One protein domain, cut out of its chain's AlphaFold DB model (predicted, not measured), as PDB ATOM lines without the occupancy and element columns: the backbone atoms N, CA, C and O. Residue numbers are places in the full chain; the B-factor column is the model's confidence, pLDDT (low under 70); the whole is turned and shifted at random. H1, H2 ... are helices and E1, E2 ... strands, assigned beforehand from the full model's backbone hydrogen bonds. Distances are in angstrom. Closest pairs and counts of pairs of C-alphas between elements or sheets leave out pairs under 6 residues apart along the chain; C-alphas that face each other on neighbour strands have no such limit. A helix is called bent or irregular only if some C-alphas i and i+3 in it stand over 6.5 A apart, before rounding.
ATOM      1  N   VAL A 275     -12.346  79.019  50.773       98.25
ATOM      2  CA  VAL A 275     -13.215  77.986  50.194       98.25
ATOM      3  C   VAL A 275     -13.004  77.873  48.689       98.25
ATOM      4  O   VAL A 275     -13.017  78.882  47.992       98.25
ATOM      5  N   ALA A 276     -12.896  76.651  48.175       98.31
ATOM      6  CA  ALA A 276     -12.927  76.347  46.751       98.31
ATOM      7  C   ALA A 276     -14.319  75.873  46.310       98.31
ATOM      8  O   ALA A 276     -14.957  75.052  46.972       98.31
ATOM      9  N   TYR A 277     -14.799  76.398  45.183       98.19
ATOM     10  CA  TYR A 277     -16.147  76.155  44.666       98.19
ATOM     11  C   TYR A 277     -16.125  75.197  43.471       98.19
ATOM     12  O   TYR A 277     -15.653  75.564  42.399       98.19
ATOM     13  N   ASN A 278     -16.691  73.997  43.636       96.69
ATOM     14  CA  ASN A 278     -16.807  72.938  42.619       96.69
ATOM     15  C   ASN A 278     -15.477  72.378  42.068       96.69
ATOM     16  O   ASN A 278     -15.481  71.703  41.038       96.69
ATOM     17  N   PHE A 279     -14.338  72.618  42.725       95.38
ATOM     18  CA  PHE A 279     -13.077  71.947  42.393       95.38
ATOM     19  C   PHE A 279     -12.173  71.817  43.627       95.38
ATOM     20  O   PHE A 279     -12.088  72.760  44.414       95.38
ATOM     21  N   PRO A 280     -11.512  70.664  43.825       94.62
ATOM     22  CA  PRO A 280     -10.558  70.496  44.911       94.62
ATOM     23  C   PRO A 280      -9.264  71.262  44.621       94.62
ATOM     24  O   PRO A 280      -8.853  71.391  43.466       94.62
ATOM     25  N   VAL A 281      -8.604  71.717  45.682       93.56
ATOM     26  CA  VAL A 281      -7.258  72.297  45.634       93.56
ATOM     27  C   VAL A 281      -6.417  71.579  46.677       93.56
ATOM     28  O   VAL A 281      -6.865  71.414  47.810       93.56
ATOM     29  N   ASP A 282      -5.224  71.145  46.285       92.25
ATOM     30  CA  ASP A 282      -4.262  70.505  47.179       92.25
ATOM     31  C   ASP A 282      -3.131  71.496  47.477       92.25
ATOM     32  O   ASP A 282      -2.366  71.859  46.584       92.25
ATOM     33  N   LEU A 283      -3.090  72.002  48.710       95.50
ATOM     34  CA  LEU A 283      -2.141  73.014  49.183       95.50
ATOM     35  C   LEU A 283      -1.483  72.507  50.465       95.50
ATOM     36  O   LEU A 283      -2.128  71.854  51.285       95.50
ATOM     37  N   LYS A 284      -0.206  72.833  50.674       93.31
ATOM     38  CA  LYS A 284       0.560  72.306  51.813       93.31
ATOM     39  C   LYS A 284       0.294  73.070  53.104       93.31
ATOM     40  O   LYS A 284       0.221  72.475  54.175       93.31
ATOM     41  N   THR A 285       0.212  74.392  53.012       93.00
ATOM     42  CA  THR A 285       0.197  75.304  54.169       93.00
ATOM     43  C   THR A 285      -1.124  76.047  54.327       93.00
ATOM     44  O   THR A 285      -1.522  76.388  55.444       93.00
ATOM     45  N   VAL A 286      -1.826  76.270  53.219       97.50
ATOM     46  CA  VAL A 286      -3.086  77.008  53.179       97.50
ATOM     47  C   VAL A 286      -4.254  76.032  53.244       97.50
ATOM     48  O   VAL A 286      -4.405  75.167  52.387       97.50
ATOM     49  N   ARG A 287      -5.114  76.177  54.255       97.38
ATOM     50  CA  ARG A 287      -6.261  75.284  54.464       97.38
ATOM     51  C   ARG A 287      -7.471  75.808  53.704       97.38
ATOM     52  O   ARG A 287      -7.910  76.931  53.947       97.38
ATOM     53  N   VAL A 288      -8.028  75.004  52.805       97.88
ATOM     54  CA  VAL A 288      -9.169  75.395  51.968       97.88
ATOM     55  C   VAL A 288     -10.253  74.331  52.045       97.88
ATOM     56  O   VAL A 288      -9.992  73.156  51.803       97.88
ATOM     57  N   ASP A 289     -11.474  74.747  52.366       97.00
ATOM     58  CA  ASP A 289     -12.637  73.860  52.324       97.00
ATOM     59  C   ASP A 289     -13.171  73.733  50.891       97.00
ATOM     60  O   ASP A 289     -13.198  74.705  50.137       97.00
ATOM     61  N   LEU A 290     -13.669  72.554  50.523       97.06
ATOM     62  CA  LEU A 290     -14.369  72.333  49.255       97.06
ATOM     63  C   LEU A 290     -15.883  72.478  49.440       97.06
ATOM     64  O   LEU A 290     -16.480  71.817  50.289       97.06
ATOM     65  N   ILE A 291     -16.526  73.274  48.586       96.25
ATOM     66  CA  ILE A 291     -17.984  73.362  48.490       96.25
ATOM     67  C   ILE A 291     -18.455  72.945  47.092       96.25
ATOM     68  O   ILE A 291     -18.081  73.546  46.089       96.25
ATOM     69  N   ASN A 292     -19.360  71.963  47.044       96.06
ATOM     70  CA  ASN A 292     -20.009  71.469  45.820       96.06
ATOM     71  C   ASN A 292     -21.271  72.278  45.485       96.06
ATOM     72  O   ASN A 292     -22.391  71.762  45.494       96.06
ATOM     73  N   LYS A 293     -21.101  73.584  45.307       95.25
ATOM     74  CA  LYS A 293     -22.149  74.526  44.913       95.25
ATOM     75  C   LYS A 293     -21.499  75.656  44.126       95.25
ATOM     76  O   LYS A 293     -20.338  75.966  44.363       95.25
ATOM     77  N   ASP A 294     -22.273  76.343  43.294       96.12
ATOM     78  CA  ASP A 294     -21.764  77.498  42.551       96.12
ATOM     79  C   ASP A 294     -21.416  78.669  43.470       96.12
ATOM     80  O   ASP A 294     -22.007  78.846  44.549       96.12
ATOM     81  N   PHE A 295     -20.435  79.455  43.028       97.44
ATOM     82  CA  PHE A 295     -20.056  80.702  43.672       97.44
ATOM     83  C   PHE A 295     -21.171  81.737  43.521       97.44
ATOM     84  O   PHE A 295     -21.702  81.948  42.432       97.44
ATOM     85  N   THR A 296     -21.486  82.419  44.620       97.38
ATOM     86  CA  THR A 296     -22.288  83.643  44.607       97.38
ATOM     87  C   THR A 296     -21.657  84.657  45.549       97.38
ATOM     88  O   THR A 296     -21.151  84.288  46.614       97.38
ATOM     89  N   GLN A 297     -21.738  85.941  45.192       96.25
ATOM     90  CA  GLN A 297     -21.223  87.013  46.046       96.25
ATOM     91  C   GLN A 297     -21.892  86.999  47.426       96.25
ATOM     92  O   GLN A 297     -21.225  87.169  48.438       96.25
ATOM     93  N   GLU A 298     -23.199  86.722  47.487       96.81
ATOM     94  CA  GLU A 298     -23.936  86.635  48.750       96.81
ATOM     95  C   GLU A 298     -23.372  85.551  49.677       96.81
ATOM     96  O   GLU A 298     -23.193  85.784  50.872       96.81
ATOM     97  N   ARG A 299     -23.054  84.363  49.145       96.56
ATOM     98  CA  ARG A 299     -22.481  83.295  49.968       96.56
ATOM     99  C   ARG A 299     -21.086  83.658  50.446       96.56
ATOM    100  O   ARG A 299     -20.773  83.408  51.607       96.56
ATOM    101  N   PHE A 300     -20.271  84.235  49.569       97.25
ATOM    102  CA  PHE A 300     -18.930  84.647  49.947       97.25
ATOM    103  C   PHE A 300     -18.953  85.753  51.008       97.25
ATOM    104  O   PHE A 300     -18.207  85.667  51.974       97.25
ATOM    105  N   ASN A 301     -19.885  86.707  50.929       96.44
ATOM    106  CA  ASN A 301     -20.069  87.714  51.975       96.44
ATOM    107  C   ASN A 301     -20.382  87.070  53.336       96.44
ATOM    108  O   ASN A 301     -19.749  87.410  54.330       96.44
ATOM    109  N   ARG A 302     -21.272  86.066  53.382       95.69
ATOM    110  CA  ARG A 302     -21.522  85.312  54.625       95.69
ATOM    111  C   ARG A 302     -20.267  84.589  55.121       95.69
ATOM    112  O   ARG A 302     -20.022  84.543  56.315       95.69
ATOM    113  N   GLN A 303     -19.459  84.034  54.222       96.62
ATOM    114  CA  GLN A 303     -18.196  83.378  54.578       96.62
ATOM    115  C   GLN A 303     -17.160  84.362  55.140       96.62
ATOM    116  O   GLN A 303     -16.462  84.016  56.091       96.62
ATOM    117  N   LEU A 304     -17.092  85.583  54.602       96.06
ATOM    118  CA  LEU A 304     -16.271  86.668  55.145       96.06
ATOM    119  C   LEU A 304     -16.730  87.058  56.559       96.06
ATOM    120  O   LEU A 304     -15.895  87.219  57.445       96.06
ATOM    121  N   GLU A 305     -18.044  87.141  56.807       95.75
ATOM    122  CA  GLU A 305     -18.589  87.378  58.155       95.75
ATOM    123  C   GLU A 305     -18.188  86.278  59.153       95.75
ATOM    124  O   GLU A 305     -17.910  86.569  60.317       95.75
ATOM    125  N   GLN A 306     -18.111  85.029  58.682       95.75
ATOM    126  CA  GLN A 306     -17.658  83.857  59.445       95.75
ATOM    127  C   GLN A 306     -16.125  83.779  59.599       95.75
ATOM    128  O   GLN A 306     -15.606  82.856  60.229       95.75
ATOM    129  N   GLY A 307     -15.394  84.738  59.025       95.69
ATOM    130  CA  GLY A 307     -13.952  84.907  59.179       95.69
ATOM    131  C   GLY A 307     -13.081  84.299  58.083       95.69
ATOM    132  O   GLY A 307     -11.859  84.428  58.170       95.69
ATOM    133  N   LEU A 308     -13.657  83.685  57.042       97.12
ATOM    134  CA  LEU A 308     -12.888  83.242  55.872       97.12
ATOM    135  C   LEU A 308     -12.292  84.446  55.126       97.12
ATOM    136  O   LEU A 308     -12.811  85.555  55.196       97.12
ATOM    137  N   VAL A 309     -11.185  84.230  54.416       97.75
ATOM    138  CA  VAL A 309     -10.387  85.312  53.810       97.75
ATOM    139  C   VAL A 309     -10.580  85.391  52.298       97.75
ATOM    140  O   VAL A 309     -10.577  86.484  51.731       97.75
ATOM    141  N   PHE A 310     -10.747  84.246  51.635       98.44
ATOM    142  CA  PHE A 310     -10.852  84.186  50.180       98.44
ATOM    143  C   PHE A 310     -11.765  83.059  49.686       98.44
ATOM    144  O   PHE A 310     -11.990  82.057  50.371       98.44
ATOM    145  N   ALA A 311     -12.255  83.217  48.460       98.56
ATOM    146  CA  ALA A 311     -12.910  82.175  47.682       98.56
ATOM    147  C   ALA A 311     -12.099  81.861  46.422       98.56
ATOM    148  O   ALA A 311     -11.488  82.749  45.828       98.56
ATOM    149  N   LEU A 312     -12.108  80.595  46.013       98.56
ATOM    150  CA  LEU A 312     -11.439  80.103  44.818       98.56
ATOM    151  C   LEU A 312     -12.479  79.593  43.822       98.56
ATOM    152  O   LEU A 312     -13.349  78.790  44.171       98.56
ATOM    153  N   VAL A 313     -12.364  80.041  42.572       97.75
ATOM    154  CA  VAL A 313     -13.211  79.623  41.446       97.75
ATOM    155  C   VAL A 313     -12.315  79.262  40.264       97.75
ATOM    156  O   VAL A 313     -11.320  79.940  40.006       97.75
ATOM    157  N   LYS A 314     -12.652  78.201  39.527       96.25
ATOM    158  CA  LYS A 314     -11.897  77.803  38.334       96.25
ATOM    159  C   LYS A 314     -11.986  78.878  37.239       96.25
ATOM    160  O   LYS A 314     -13.056  79.446  37.025       96.25
ATOM    161  N   ALA A 315     -10.879  79.144  36.550       94.81
ATOM    162  CA  ALA A 315     -10.792  80.059  35.412       94.81
ATOM    163  C   ALA A 315     -10.043  79.395  34.241       94.81
ATOM    164  O   ALA A 315      -9.344  78.403  34.435       94.81
ATOM    165  N   ASP A 316     -10.165  79.946  33.030       89.50
ATOM    166  CA  ASP A 316      -9.598  79.333  31.814       89.50
ATOM    167  C   ASP A 316      -8.073  79.141  31.882       89.50
ATOM    168  O   ASP A 316      -7.555  78.144  31.387       89.50
ATOM    169  N   ASN A 317      -7.359  80.064  32.538       89.19
ATOM    170  CA  ASN A 317      -5.893  80.063  32.650       89.19
ATOM    171  C   ASN A 317      -5.405  79.991  34.109       89.19
ATOM    172  O   ASN A 317      -4.357  80.546  34.441       89.19
ATOM    173  N   GLY A 318      -6.173  79.347  34.992       95.31
ATOM    174  CA  GLY A 318      -5.770  79.112  36.377       95.31
ATOM    175  C   GLY A 318      -6.927  79.190  37.364       95.31
ATOM    176  O   GLY A 318      -8.038  78.728  37.100       95.31
ATOM    177  N   VAL A 319      -6.671  79.793  38.520       97.88
ATOM    178  CA  VAL A 319      -7.637  79.919  39.608       97.88
ATOM    179  C   VAL A 319      -7.914  81.388  39.876       97.88
ATOM    180  O   VAL A 319      -7.007  82.188  40.104       97.88
ATOM    181  N   LYS A 320      -9.194  81.754  39.856       98.12
ATOM    182  CA  LYS A 320      -9.658  83.060  40.304       98.12
ATOM    183  C   LYS A 320      -9.703  83.070  41.830       98.12
ATOM    184  O   LYS A 320     -10.498  82.351  42.431       98.12
ATOM    185  N   VAL A 321      -8.870  83.911  42.430       98.38
ATOM    186  CA  VAL A 321      -8.850  84.232  43.859       98.38
ATOM    187  C   VAL A 321      -9.712  85.470  44.083       98.38
ATOM    188  O   VAL A 321      -9.455  86.529  43.511       98.38
ATOM    189  N   ILE A 322     -10.742  85.333  44.908       98.44
ATOM    190  CA  ILE A 322     -11.698  86.388  45.246       98.44
ATOM    191  C   ILE A 322     -11.487  86.748  46.714       98.44
ATOM    192  O   ILE A 322     -11.533  85.877  47.580       98.44
ATOM    193  N   THR A 323     -11.254  88.027  46.994       97.44
ATOM    194  CA  THR A 323     -11.066  88.582  48.344       97.44
ATOM    195  C   THR A 323     -11.993  89.778  48.548       97.44
ATOM    196  O   THR A 323     -12.591  90.276  47.595       97.44
ATOM    197  N   GLU A 324     -12.064  90.305  49.770       91.50
ATOM    198  CA  GLU A 324     -12.756  91.575  50.050       91.50
ATOM    199  C   GLU A 324     -12.188  92.755  49.234       91.50
ATOM    200  O   GLU A 324     -12.903  93.699  48.917       91.50
ATOM    201  N   SER A 325     -10.905  92.700  48.861       91.75
ATOM    202  CA  SER A 325     -10.228  93.763  48.103       91.75
ATOM    203  C   SER A 325     -10.388  93.638  46.582       91.75
ATOM    204  O   SER A 325      -9.939  94.522  45.855       91.75
ATOM    205  N   GLY A 326     -11.005  92.558  46.094       94.81
ATOM    206  CA  GLY A 326     -11.229  92.313  44.671       94.81
ATOM    207  C   GLY A 326     -10.839  90.908  44.214       94.81
ATOM    208  O   GLY A 326     -10.536  90.021  45.018       94.81
ATOM    209  N   GLU A 327     -10.859  90.720  42.895       96.50
ATOM    210  CA  GLU A 327     -10.603  89.444  42.222       96.50
ATOM    211  C   GLU A 327      -9.273  89.468  41.465       96.50
ATOM    212  O   GLU A 327      -8.881  90.479  40.881       96.50
ATOM    213  N   THR A 328      -8.571  88.339  41.427       97.12
ATOM    214  CA  THR A 328      -7.357  88.165  40.618       97.12
ATOM    215  C   THR A 328      -7.276  86.729  40.113       97.12
ATOM    216  O   THR A 328      -7.575  85.798  40.854       97.12
ATOM    217  N   VAL A 329      -6.880  86.529  38.855       97.69
ATOM    218  CA  VAL A 329      -6.620  85.191  38.298       97.69
ATOM    219  C   VAL A 329      -5.136  84.884  38.434       97.69
ATOM    220  O   VAL A 329      -4.302  85.712  38.076       97.69
ATOM    221  N   VAL A 330      -4.825  83.707  38.965       97.31
ATOM    222  CA  VAL A 330      -3.467  83.258  39.280       97.31
ATOM    223  C   VAL A 330      -3.244  81.903  38.621       97.31
ATOM    224  O   VAL A 330      -4.149  81.066  38.619       97.31
ATOM    225  N   ALA A 331      -2.058  81.670  38.060       96.56
ATOM    226  CA  ALA A 331      -1.699  80.353  37.544       96.56
ATOM    227  C   ALA A 331      -1.699  79.316  38.682       96.56
ATOM    228  O   ALA A 331      -1.313  79.628  39.806       96.56
ATOM    229  N   GLU A 332      -2.091  78.067  38.408       94.06
ATOM    230  CA  GLU A 332      -2.170  77.019  39.446       94.06
ATOM    231  C   GLU A 332      -0.840  76.824  40.194       94.06
ATOM    232  O   GLU A 332      -0.836  76.658  41.411       94.06
ATOM    233  N   ALA A 333       0.291  76.933  39.487       94.94
ATOM    234  CA  ALA A 333       1.630  76.814  40.064       94.94
ATOM    235  C   ALA A 333       1.994  77.940  41.054       94.94
ATOM    236  O   ALA A 333       2.869  77.753  41.894       94.94
ATOM    237  N   GLU A 334       1.332  79.096  40.968       96.75
ATOM    238  CA  GLU A 334       1.586  80.282  41.800       96.75
ATOM    239  C   GLU A 334       0.504  80.479  42.877       96.75
ATOM    240  O   GLU A 334       0.592  81.393  43.702       96.75
ATOM    241  N   LEU A 335      -0.528  79.626  42.887       97.38
ATOM    242  CA  LEU A 335      -1.698  79.781  43.748       97.38
ATOM    243  C   LEU A 335      -1.324  79.767  45.231       97.38
ATOM    244  O   LEU A 335      -1.725  80.670  45.961       97.38
ATOM    245  N   GLU A 336      -0.548  78.774  45.683       97.44
ATOM    246  CA  GLU A 336      -0.181  78.667  47.102       97.44
ATOM    247  C   GLU A 336       0.600  79.899  47.566       97.44
ATOM    248  O   GLU A 336       0.254  80.492  48.584       97.44
ATOM    249  N   GLN A 337       1.580  80.347  46.771       97.69
ATOM    250  CA  GLN A 337       2.344  81.556  47.068       97.69
ATOM    251  C   GLN A 337       1.419  82.768  47.215       97.69
ATOM    252  O   GLN A 337       1.519  83.500  48.201       97.69
ATOM    253  N   LYS A 338       0.482  82.962  46.276       97.75
ATOM    254  CA  LYS A 338      -0.430  84.106  46.331       97.75
ATOM    255  C   LYS A 338      -1.318  84.087  47.574       97.75
ATOM    256  O   LYS A 338      -1.557  85.133  48.177       97.75
ATOM    257  N   LEU A 339      -1.829  82.917  47.951       98.31
ATOM    258  CA  LEU A 339      -2.685  82.775  49.128       98.31
ATOM    259  C   LEU A 339      -1.900  82.993  50.424       98.31
ATOM    260  O   LEU A 339      -2.399  83.665  51.327       98.31
ATOM    261  N   THR A 340      -0.660  82.510  50.494       97.94
ATOM    262  CA  THR A 340       0.240  82.777  51.621       97.94
ATOM    263  C   THR A 340       0.538  84.269  51.760       97.94
ATOM    264  O   THR A 340       0.402  84.799  52.859       97.94
ATOM    265  N   GLU A 341       0.822  84.984  50.665       97.38
ATOM    266  CA  GLU A 341       1.011  86.446  50.685       97.38
ATOM    267  C   GLU A 341      -0.212  87.186  51.255       97.38
ATOM    268  O   GLU A 341      -0.068  88.105  52.065       97.38
ATOM    269  N   ILE A 342      -1.426  86.778  50.859       97.56
ATOM    270  CA  ILE A 342      -2.680  87.358  51.366       97.56
ATOM    271  C   ILE A 342      -2.817  87.121  52.876       97.56
ATOM    272  O   ILE A 342      -3.159  88.045  53.624       97.56
ATOM    273  N   LEU A 343      -2.555  85.895  53.336       97.62
ATOM    274  CA  LEU A 343      -2.671  85.537  54.748       97.62
ATOM    275  C   LEU A 343      -1.615  86.231  55.605       97.62
ATOM    276  O   LEU A 343      -1.957  86.748  56.665       97.62
ATOM    277  N   ASP A 344      -0.371  86.307  55.142       96.69
ATOM    278  CA  ASP A 344       0.723  86.947  55.874       96.69
ATOM    279  C   ASP A 344       0.529  88.464  55.978       96.69
ATOM    280  O   ASP A 344       0.758  89.045  57.040       96.69
ATOM    281  N   ALA A 345       0.025  89.114  54.924       95.94
ATOM    282  CA  ALA A 345      -0.336  90.529  54.980       95.94
ATOM    283  C   ALA A 345      -1.442  90.799  56.017       95.94
ATOM    284  O   ALA A 345      -1.387  91.784  56.759       95.94
ATOM    285  N   ARG A 346      -2.440  89.909  56.097       95.12
ATOM    286  CA  ARG A 346      -3.515  89.996  57.091       95.12
ATOM    287  C   ARG A 346      -3.002  89.741  58.509       95.12
ATOM    288  O   ARG A 346      -3.366  90.483  59.416       95.12
ATOM    289  N   GLU A 347      -2.156  88.732  58.690       95.12
ATOM    290  CA  GLU A 347      -1.545  88.382  59.976       95.12
ATOM    291  C   GLU A 347      -0.708  89.544  60.522       95.12
ATOM    292  O   GLU A 347      -0.866  89.942  61.674       95.12
ATOM    293  N   LYS A 348       0.108  90.164  59.659       94.44
ATOM    294  CA  LYS A 348       0.897  91.351  59.998       94.44
ATOM    295  C   LYS A 348       0.014  92.513  60.457       94.44
ATOM    296  O   LYS A 348       0.341  93.169  61.438       94.44
ATOM    297  N   LYS A 349      -1.124  92.746  59.794       93.44
ATOM    298  CA  LYS A 349      -2.071  93.795  60.196       93.44
ATOM    299  C   LYS A 349      -2.677  93.531  61.579       93.44
ATOM    300  O   LYS A 349      -2.795  94.468  62.363       93.44
ATOM    301  N   ILE A 350      -3.046  92.282  61.879       93.38
ATOM    302  CA  ILE A 350      -3.549  91.885  63.207       93.38
ATOM    303  C   ILE A 350      -2.478  92.145  64.274       93.38
ATOM    304  O   ILE A 350      -2.756  92.735  65.316       93.38
TER     305      ILE A 350
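What this domain is: This is residues 275 to 350 of the 412 residues of an uncharacterized protein of Trichomonas vaginalis (UniProt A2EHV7). A strongly twisted sheet of five short strands has the long helix H2 running along one face, over E4, and the short helix H1 on the other face. The two-strand side of E2 and E1 is joined through E3 to the three-strand meander E3, E4, E5. The printed part has 76 residues, with two named helices and five named strands in the order E1, E2, H1, E3, E4, E5, H2; the mixed sheet runs E2, E1, E3, E4, E5. The class is mixed, helices and strands. The whole is compact, with a radius of gyration of the C-alphas of 11.8 A, and rounded, with spans of 31 by 29 by 21 A.

Where its parts are: E1 takes residues 275 to 277 and begins at C-alpha 275, (-13.215, 77.986, 50.194). E2 follows at residues 288 to 291. H1, residues 297 to 305, is 12.4 A long. E3, residues 310 to 315, begins at C-alpha 310, (-10.852, 84.186, 50.180), and is 15.3 A long. E4, residues 318 to 323, is 16.2 A long, and E5, residues 326 to 330, is 13.1 A long. H2, residues 332 to 350, is 28.1 A long and ends at C-alpha 350, (-3.549, 91.885, 63.207). H2 is irregular: C-alphas 333 and 336 are 7.5 A apart.

How they stand to each other: In the sheet, E2 and E5 are the edge strands. E2 and E1 are parallel, with N 276 and O 289 at 2.8 A. E1 and E3 are parallel, with N 312 and O 275 at 2.8 A. E3 and E4 form an antiparallel hairpin, with N 313 and O 320 at 3.0 A. E4 and E5 form another, with N 321 and O 328 at 2.8 A. E3, E4 and E5 are a meander, each strand the antiparallel neighbour of the one before. E2, H1 and E3 make a split strand-helix-strand unit, two strands running the same way with E1 between them in the sheet; its crossover is right-handed. H1 is on the sheet; the closest C-alphas of H1 and E3 are those of Phe 300 and Ala 311, 6.9 A apart. H2 is on the sheet at a height of 9.3 A, over E4 and only just over E5, on which 3 of its C-alphas fall. It runs along the strands, at 6 degrees to E4 on the local plane; the closest C-alphas of H2 and E4 are those of Glu 332 and Gly 318, 5.2 A apart. With helices on both faces of the sheet, there are three layers. H1 and H2 are apart. In H1 every O i to N i+4 pair is within hydrogen-bond range; in H2, 13 of 15 are.

The domain as a whole: The two C-alphas farthest apart are those of Asp 316 and Ile 350, at 34.3 A. The printed part has no cut. The link from E1 to E2 is short, and the other links are tight. The mean pLDDT of the printed part is 96.2, and no printed residue is under 70.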